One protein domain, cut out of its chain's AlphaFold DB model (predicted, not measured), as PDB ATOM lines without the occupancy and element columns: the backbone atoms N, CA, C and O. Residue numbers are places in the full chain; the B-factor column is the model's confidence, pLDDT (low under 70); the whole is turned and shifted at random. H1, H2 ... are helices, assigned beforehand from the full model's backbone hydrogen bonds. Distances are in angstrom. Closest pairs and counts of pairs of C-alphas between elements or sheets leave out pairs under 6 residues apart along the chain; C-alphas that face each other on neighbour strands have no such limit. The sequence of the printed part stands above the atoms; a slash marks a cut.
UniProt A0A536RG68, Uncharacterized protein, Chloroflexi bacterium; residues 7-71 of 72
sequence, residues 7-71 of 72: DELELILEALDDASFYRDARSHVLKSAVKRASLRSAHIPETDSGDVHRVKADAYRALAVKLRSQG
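What this domain is: This is residues 7 to 71 of the 72 residues of an uncharacterized protein of Chloroflexi bacterium (UniProt A0A536RG68). One long helix, H1, makes the length of this model, and a shorter helix, H2, comes back over a long link and crosses it near its beginning, leaving an open loop between H1 and the link. The printed part has 65 residues with two named helices, H1 then H2, and no named strand; the class is all helix. It is a rod of 50 by 20 by 19 A, only just extended, close to loose, with a radius of gyration of the C-alphas of 16.3 A.

How they stand to each other: Start from H1, residues 7 to 37; H2, residues 50 to 69, touches it at a steep tilt of 54 degrees, opposite ways. Look at Ala 15 and Tyr 60, whose C-alphas are the closest pair, 7.0 A apart. H1 touches with residues 8 to 15 alone, H2 with residues 60 to 63 alone. In H1 and H2 every O i to N i+4 pair is within hydrogen-bond range.

Where its parts are: Find C-alpha 7 at (63.307, 48.737, -2.296); from there H1 runs 42.9 A to C-alpha 37. H2 runs 28.8 A to C-alpha 69 at (71.581, 57.609, 11.012).

The domain as a whole: The printed part has no cut. Residues 38 to 49 form the long link. Confidence is low, under 70, at residues 35 to 53, among others.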
ATOM      1  N   ASP A   7      63.791  49.714  -3.280       77.12
ATOM      2  CA  ASP A   7      63.307  48.737  -2.296       77.12
ATOM      3  C   ASP A   7      62.910  49.431  -0.983       77.12
ATOM      4  O   ASP A   7      61.912  49.095  -0.352       77.12
ATOM      5  N   GLU A   8      63.663  50.457  -0.586       76.88
ATOM      6  CA  GLU A   8      63.342  51.297   0.566       76.88
ATOM      7  C   GLU A   8      62.084  52.124   0.326       76.88
ATOM      8  O   GLU A   8      61.260  52.253   1.229       76.88
ATOM      9  N   LEU A   9      61.912  52.665  -0.883       83.19
ATOM     10  CA  LEU A   9      60.703  53.395  -1.252       83.19
ATOM     11  C   LEU A   9      59.469  52.487  -1.212       83.19
ATOM     12  O   LEU A   9      58.437  52.889  -0.680       83.19
ATOM     13  N   GLU A  10      59.575  51.267  -1.735       83.50
ATOM     14  CA  GLU A  10      58.499  50.276  -1.688       83.50
ATOM     15  C   GLU A  10      58.132  49.927  -0.241       83.50
ATOM     16  O   GLU A  10      56.958  49.973   0.126       83.50
ATOM     17  N   LEU A  11      59.137  49.720   0.615       78.25
ATOM     18  CA  LEU A  11      58.929  49.446   2.035       78.25
ATOM     19  C   LEU A  11      58.284  50.633   2.779       78.25
ATOM     20  O   LEU A  11      57.473  50.427   3.680       78.25
ATOM     21  N   ILE A  12      58.606  51.877   2.404       79.94
ATOM     22  CA  ILE A  12      57.958  53.083   2.953       79.94
ATOM     23  C   ILE A  12      56.489  53.141   2.538       79.94
ATOM     24  O   ILE A  12      55.633  53.420   3.376       79.94
ATOM     25  N   LEU A  13      56.192  52.903   1.259       82.81
ATOM     26  CA  LEU A  13      54.822  52.941   0.751       82.81
ATOM     27  C   LEU A  13      53.965  51.851   1.396       82.81
ATOM     28  O   LEU A  13      52.855  52.141   1.835       82.81
ATOM     29  N   GLU A  14      54.507  50.642   1.541       80.81
ATOM     30  CA  GLU A  14      53.847  49.548   2.252       80.81
ATOM     31  C   GLU A  14      53.605  49.902   3.728       80.81
ATOM     32  O   GLU A  14      52.498  49.728   4.228       80.81
ATOM     33  N   ALA A  15      54.594  50.489   4.415       75.56
ATOM     34  CA  ALA A  15      54.440  50.923   5.805       75.56
ATOM     35  C   ALA A  15      53.355  51.998   5.978       75.56
ATOM     36  O   ALA A  15      52.660  52.020   6.995       75.56
ATOM     37  N   LEU A  16      53.219  52.912   5.011       78.25
ATOM     38  CA  LEU A  16      52.191  53.954   5.024       78.25
ATOM     39  C   LEU A  16      50.794  53.380   4.773       78.25
ATOM     40  O   LEU A  16      49.841  53.801   5.437       78.25
ATOM     41  N   ASP A  17      50.675  52.417   3.860       79.00
ATOM     42  CA  ASP A  17      49.415  51.732   3.580       79.00
ATOM     43  C   ASP A  17      48.969  50.898   4.790       79.00
ATOM     44  O   ASP A  17      47.864  51.098   5.303       79.00
ATOM     45  N   ASP A  18      49.881  50.101   5.361       74.44
ATOM     46  CA  ASP A  18      49.661  49.349   6.598       74.44
ATOM     47  C   ASP A  18      49.276  50.294   7.750       74.44
ATOM     48  O   ASP A  18      48.312  50.040   8.475       74.44
ATOM     49  N   ALA A  19      49.959  51.432   7.918       73.44
ATOM     50  CA  ALA A  19      49.615  52.409   8.952       73.44
ATOM     51  C   ALA A  19      48.201  52.985   8.769       73.44
ATOM     52  O   ALA A  19      47.497  53.205   9.761       73.44
ATOM     53  N   SER A  20      47.770  53.216   7.526       73.25
ATOM     54  CA  SER A  20      46.413  53.676   7.221       73.25
ATOM     55  C   SER A  20      45.371  52.599   7.546       73.25
ATOM     56  O   SER A  20      44.410  52.874   8.272       73.25
ATOM     57  N   PHE A  21      45.635  51.351   7.147       71.75
ATOM     58  CA  PHE A  21      44.794  50.193   7.427       71.75
ATOM     59  C   PHE A  21      44.668  49.942   8.933       71.75
ATOM     60  O   PHE A  21      43.558  49.833   9.454       71.75
ATOM     61  N   TYR A  22      45.781  49.931   9.674       69.12
ATOM     62  CA  TYR A  22      45.768  49.755  11.126       69.12
ATOM     63  C   TYR A  22      45.114  50.922  11.856       69.12
ATOM     64  O   TYR A  22      44.477  50.700  12.886       69.12
ATOM     65  N   ARG A  23      45.228  52.159  11.359       72.69
ATOM     66  CA  ARG A  23      44.525  53.308  11.943       72.69
ATOM     67  C   ARG A  23      43.014  53.132  11.825       72.69
ATOM     68  O   ARG A  23      42.296  53.316  12.812       72.69
ATOM     69  N   ASP A  24      42.541  52.739  10.651       67.25
ATOM     70  CA  ASP A  24      41.115  52.583  10.377       67.25
ATOM     71  C   ASP A  24      40.550  51.332  11.071       67.25
ATOM     72  O   ASP A  24      39.510  51.408  11.734       67.25
ATOM     73  N   ALA A  25      41.290  50.220  11.061       66.94
ATOM     74  CA  ALA A  25      40.974  49.012  11.817       66.94
ATOM     75  C   ALA A  25      40.950  49.273  13.332       66.94
ATOM     76  O   ALA A  25      39.994  48.891  14.008       66.94
ATOM     77  N   ARG A  26      41.940  49.993  13.883       67.75
ATOM     78  CA  ARG A  26      41.971  50.388  15.302       67.75
ATOM     79  C   ARG A  26      40.798  51.296  15.644       67.75
ATOM     80  O   ARG A  26      40.189  51.109  16.691       67.75
ATOM     81  N   SER A  27      40.438  52.237  14.772       69.19
ATOM     82  CA  SER A  27      39.245  53.075  14.933       69.19
ATOM     83  C   SER A  27      37.970  52.227  14.972       69.19
ATOM     84  O   SER A  27      37.131  52.415  15.853       69.19
ATOM     85  N   HIS A  28      37.843  51.233  14.090       63.97
ATOM     86  CA  HIS A  28      36.714  50.301  14.073       63.97
ATOM     87  C   HIS A  28      36.650  49.412  15.318       63.97
ATOM     88  O   HIS A  28      35.576  49.258  15.908       63.97
ATOM     89  N   VAL A  29      37.783  48.854  15.747       63.09
ATOM     90  CA  VAL A  29      37.881  48.036  16.961       63.09
ATOM     91  C   VAL A  29      37.583  48.880  18.190       63.09
ATOM     92  O   VAL A  29      36.812  48.431  19.026       63.09
ATOM     93  N   LEU A  30      38.104  50.106  18.288       67.12
ATOM     94  CA  LEU A  30      37.817  51.025  19.392       67.12
ATOM     95  C   LEU A  30      36.352  51.455  19.405       67.12
ATOM     96  O   LEU A  30      35.726  51.372  20.452       67.12
ATOM     97  N   LYS A  31      35.760  51.835  18.267       71.38
ATOM     98  CA  LYS A  31      34.318  52.135  18.172       71.38
ATOM     99  C   LYS A  31      33.476  50.931  18.594       71.38
ATOM    100  O   LYS A  31      32.522  51.078  19.352       71.38
ATOM    101  N   SER A  32      33.856  49.733  18.152       66.31
ATOM    102  CA  SER A  32      33.187  48.483  18.526       66.31
ATOM    103  C   SER A  32      33.401  48.137  19.999       66.31
ATOM    104  O   SER A  32      32.476  47.676  20.654       66.31
ATOM    105  N   ALA A  33      34.591  48.377  20.547       63.56
ATOM    106  CA  ALA A  33      34.925  48.158  21.947       63.56
ATOM    107  C   ALA A  33      34.205  49.158  22.853       63.56
ATOM    108  O   ALA A  33      33.653  48.737  23.854       63.56
ATOM    109  N   VAL A  34      34.111  50.435  22.475       72.44
ATOM    110  CA  VAL A  34      33.314  51.459  23.167       72.44
ATOM    111  C   VAL A  34      31.830  51.100  23.116       72.44
ATOM    112  O   VAL A  34      31.167  51.110  24.149       72.44
ATOM    113  N   LYS A  35      31.313  50.686  21.950       69.44
ATOM    114  CA  LYS A  35      29.928  50.209  21.806       69.44
ATOM    115  C   LYS A  35      29.656  48.970  22.670       69.44
ATOM    116  O   LYS A  35      28.621  48.908  23.322       69.44
ATOM    117  N   ARG A  36      30.582  48.006  22.718       61.56
ATOM    118  CA  ARG A  36      30.487  46.797  23.562       61.56
ATOM    119  C   ARG A  36      30.656  47.100  25.053       61.56
ATOM    120  O   ARG A  36      29.931  46.542  25.863       61.56
ATOM    121  N   ALA A  37      31.551  48.014  25.420       59.75
ATOM    122  CA  ALA A  37      31.750  48.467  26.795       59.75
ATOM    123  C   ALA A  37      30.509  49.206  27.317       59.75
ATOM    124  O   ALA A  37      30.090  48.970  28.446       59.75
ATOM    125  N   SER A  38      29.856  49.999  26.459       61.84
ATOM    126  CA  SER A  38      28.545  50.601  26.727       61.84
ATOM    127  C   SER A  38      27.421  49.567  26.893       61.84
ATOM    128  O   SER A  38      26.384  49.902  27.459       61.84
ATOM    129  N   LEU A  39      27.605  48.332  26.411       61.94
ATOM    130  CA  LEU A  39      26.625  47.239  26.453       61.94
ATOM    131  C   LEU A  39      26.957  46.143  27.492       61.94
ATOM    132  O   LEU A  39      26.223  45.166  27.571       61.94
ATOM    133  N   ARG A  40      27.984  46.349  28.339       57.44
ATOM    134  CA  ARG A  40      28.570  45.408  29.326       57.44
ATOM    135  C   ARG A  40      29.385  44.235  28.746       57.44
ATOM    136  O   ARG A  40      28.919  43.455  27.930       57.44
ATOM    137  N   SER A  41      30.597  44.115  29.307       55.41
ATOM    138  CA  SER A  41      31.452  42.928  29.512       55.41
ATOM    139  C   SER A  41      31.293  41.763  28.526       55.41
ATOM    140  O   SER A  41      30.518  40.842  28.766       55.41
ATOM    141  N   ALA A  42      32.094  41.741  27.459       54.19
ATOM    142  CA  ALA A  42      32.282  40.533  26.661       54.19
ATOM    143  C   ALA A  42      33.760  40.366  26.295       54.19
ATOM    144  O   ALA A  42      34.359  41.217  25.636       54.19
ATOM    145  N   HIS A  43      34.306  39.259  26.793       56.66
ATOM    146  CA  HIS A  43      35.611  38.661  26.537       56.66
ATOM    147  C   HIS A  43      36.052  38.835  25.075       56.66
ATOM    148  O   HIS A  43      35.333  38.452  24.152       56.66
ATOM    149  N   ILE A  44      37.232  39.419  24.864       60.19
ATOM    150  CA  ILE A  44      37.858  39.500  23.539       60.19
ATOM    151  C   ILE A  44      38.668  38.210  23.333       60.19
ATOM    152  O   ILE A  44      39.451  37.879  24.225       60.19
ATOM    153  N   PRO A  45      38.486  37.473  22.222       54.19
ATOM    154  CA  PRO A  45      39.370  36.372  21.865       54.19
ATOM    155  C   PRO A  45      40.669  36.911  21.254       54.19
ATOM    156  O   PRO A  45      40.652  37.854  20.459       54.19
ATOM    157  N   GLU A  46      41.794  36.315  21.643       53.66
ATOM    158  CA  GLU A  46      43.114  36.611  21.089       53.66
ATOM    159  C   GLU A  46      43.206  36.046  19.668       53.66
ATOM    160  O   GLU A  46      43.183  34.836  19.452       53.66
ATOM    161  N   THR A  47      43.256  36.936  18.679       53.28
ATOM    162  CA  THR A  47      43.477  36.560  17.279       53.28
ATOM    163  C   THR A  47      44.965  36.320  17.044       53.28
ATOM    164  O   THR A  47      45.766  37.255  17.057       53.28
ATOM    165  N   ASP A  48      45.310  35.058  16.809       53.38
ATOM    166  CA  ASP A  48      46.641  34.545  16.484       53.38
ATOM    167  C   ASP A  48      47.053  34.912  15.041       53.38
ATOM    168  O   ASP A  48      47.052  34.096  14.127       53.38
ATOM    169  N   SER A  49      47.317  36.201  14.811       54.34
ATOM    170  CA  SER A  49      47.761  36.761  13.517       54.34
ATOM    171  C   SER A  49      49.184  37.339  13.594       54.34
ATOM    172  O   SER A  49      49.581  38.159  12.765       54.34
ATOM    173  N   GLY A  50      49.946  36.989  14.634       58.50
ATOM    174  CA  GLY A  50      51.131  37.742  15.060       58.50
ATOM    175  C   GLY A  50      52.363  37.623  14.159       58.50
ATOM    176  O   GLY A  50      53.196  38.528  14.170       58.50
ATOM    177  N   ASP A  51      52.500  36.544  13.390       60.06
ATOM    178  CA  ASP A  51      53.812  36.165  12.848       60.06
ATOM    179  C   ASP A  51      54.234  36.979  11.612       60.06
ATOM    180  O   ASP A  51      55.337  37.521  11.557       60.06
ATOM    181  N   VAL A  52      53.328  37.185  10.651       63.38
ATOM    182  CA  VAL A  52      53.621  37.970   9.433       63.38
ATOM    183  C   VAL A  52      53.815  39.456   9.758       63.38
ATOM    184  O   VAL A  52      54.669  40.130   9.181       63.38
ATOM    185  N   HIS A  53      53.062  39.970  10.730       68.56
ATOM    186  CA  HIS A  53      53.159  41.366  11.154       68.56
ATOM    187  C   HIS A  53      54.442  41.657  11.939       68.56
ATOM    188  O   HIS A  53      54.946  42.778  11.880       68.56
ATOM    189  N   ARG A  54      55.009  40.656  12.626       73.00
ATOM    190  CA  ARG A  54      56.301  40.780  13.316       73.00
ATOM    191  C   ARG A  54      57.455  40.977  12.342       73.00
ATOM    192  O   ARG A  54      58.215  41.925  12.507       73.00
ATOM    193  N   VAL A  55      57.532  40.153  11.295       77.06
ATOM    194  CA  VAL A  55      58.597  40.250  10.280       77.06
ATOM    195  C   VAL A  55      58.584  41.618   9.589       77.06
ATOM    196  O   VAL A  55      59.630  42.255   9.459       77.06
ATOM    197  N   LYS A  56      57.399  42.119   9.211       74.75
ATOM    198  CA  LYS A  56      57.261  43.463   8.625       74.75
ATOM    199  C   LYS A  56      57.642  44.575   9.604       74.75
ATOM    200  O   LYS A  56      58.366  45.498   9.238       74.75
ATOM    201  N   ALA A  57      57.205  44.480  10.862       76.06
ATOM    202  CA  ALA A  57      57.535  45.472  11.883       76.06
ATOM    203  C   ALA A  57      59.051  45.582  12.122       76.06
ATOM    204  O   ALA A  57      59.569  46.693  12.280       76.06
ATOM    205  N   ASP A  58      59.772  44.460  12.096       81.69
ATOM    206  CA  ASP A  58      61.230  44.446  12.214       81.69
ATOM    207  C   ASP A  58      61.914  45.093  10.998       81.69
ATOM    208  O   ASP A  58      62.840  45.893  11.172       81.69
ATOM    209  N   ALA A  59      61.413  44.844   9.782       81.75
ATOM    210  CA  ALA A  59      61.901  45.494   8.562       81.75
ATOM    211  C   ALA A  59      61.708  47.022   8.603       81.75
ATOM    212  O   ALA A  59      62.651  47.781   8.355       81.75
ATOM    213  N   TYR A  60      60.524  47.496   9.011       82.38
ATOM    214  CA  TYR A  60      60.253  48.929   9.181       82.38
ATOM    215  C   TYR A  60      61.143  49.564  10.246       82.38
ATOM    216  O   TYR A  60      61.664  50.668  10.063       82.38
ATOM    217  N   ARG A  61      61.362  48.862  11.361       80.06
ATOM    218  CA  ARG A  61      62.243  49.333  12.431       80.06
ATOM    219  C   ARG A  61      63.681  49.488  11.939       80.06
ATOM    220  O   ARG A  61      64.305  50.506  12.247       80.06
ATOM    221  N   ALA A  62      64.195  48.518  11.184       85.44
ATOM    222  CA  ALA A  62      65.535  48.576  10.605       85.44
ATOM    223  C   ALA A  62      65.677  49.767   9.644       85.44
ATOM    224  O   ALA A  62      66.628  50.547   9.765       85.44
ATOM    225  N   LEU A  63      64.688  49.975   8.768       83.44
ATOM    226  CA  LEU A  63      64.670  51.114   7.852       83.44
ATOM    227  C   LEU A  63      64.644  52.456   8.602       83.44
ATOM    228  O   LEU A  63      65.427  53.355   8.299       83.44
ATOM    229  N   ALA A  64      63.815  52.588   9.638       81.81
ATOM    230  CA  ALA A  64      63.738  53.812  10.436       81.81
ATOM    231  C   ALA A  64      65.054  54.136  11.168       81.81
ATOM    232  O   ALA A  64      65.399  55.304  11.345       81.81
ATOM    233  N   VAL A  65      65.801  53.121  11.620       85.06
ATOM    234  CA  VAL A  65      67.143  53.316  12.194       85.06
ATOM    235  C   VAL A  65      68.117  53.824  11.131       85.06
ATOM    236  O   VAL A  65      68.822  54.794  11.399       85.06
ATOM    237  N   LYS A  66      68.104  53.235   9.929       83.25
ATOM    238  CA  LYS A  66      68.954  53.649   8.806       83.25
ATOM    239  C   LYS A  66      68.684  55.092   8.368       83.25
ATOM    240  O   LYS A  66      69.618  55.868   8.215       83.25
ATOM    241  N   LEU A  67      67.418  55.479   8.224       80.56
ATOM    242  CA  LEU A  67      67.056  56.846   7.833       80.56
ATOM    243  C   LEU A  67      67.473  57.878   8.893       80.56
ATOM    244  O   LEU A  67      67.938  58.961   8.550       80.56
ATOM    245  N   ARG A  68      67.371  57.536  10.186       82.38
ATOM    246  CA  ARG A  68      67.835  58.412  11.275       82.38
ATOM    247  C   ARG A  68      69.350  58.579  11.300       82.38
ATOM    248  O   ARG A  68      69.816  59.679  11.566       82.38
ATOM    249  N   SER A  69      70.116  57.521  11.034       79.44
ATOM    250  CA  SER A  69      71.581  57.609  11.012       79.44
ATOM    251  C   SER A  69      72.129  58.332   9.777       79.44
ATOM    252  O   SER A  69      73.272  58.774   9.801       79.44
ATOM    253  N   GLN A  70      71.327  58.475   8.720       73.44
ATOM    254  CA  GLN A  70      71.675  59.204   7.493       73.44
ATOM    255  C   GLN A  70      71.228  60.677   7.496       73.44
ATOM    256  O   GLN A  70      71.560  61.416   6.567       73.44
ATOM    257  N   GLY A  71      70.453  61.093   8.503       59.31
ATOM    258  CA  GLY A  71      69.870  62.431   8.628       59.31
ATOM    259  C   GLY A  71      70.660  63.431   9.483       59.31
ATOM    260  O   GLY A  71      70.101  64.483   9.787       59.31
TER     261      GLY A  71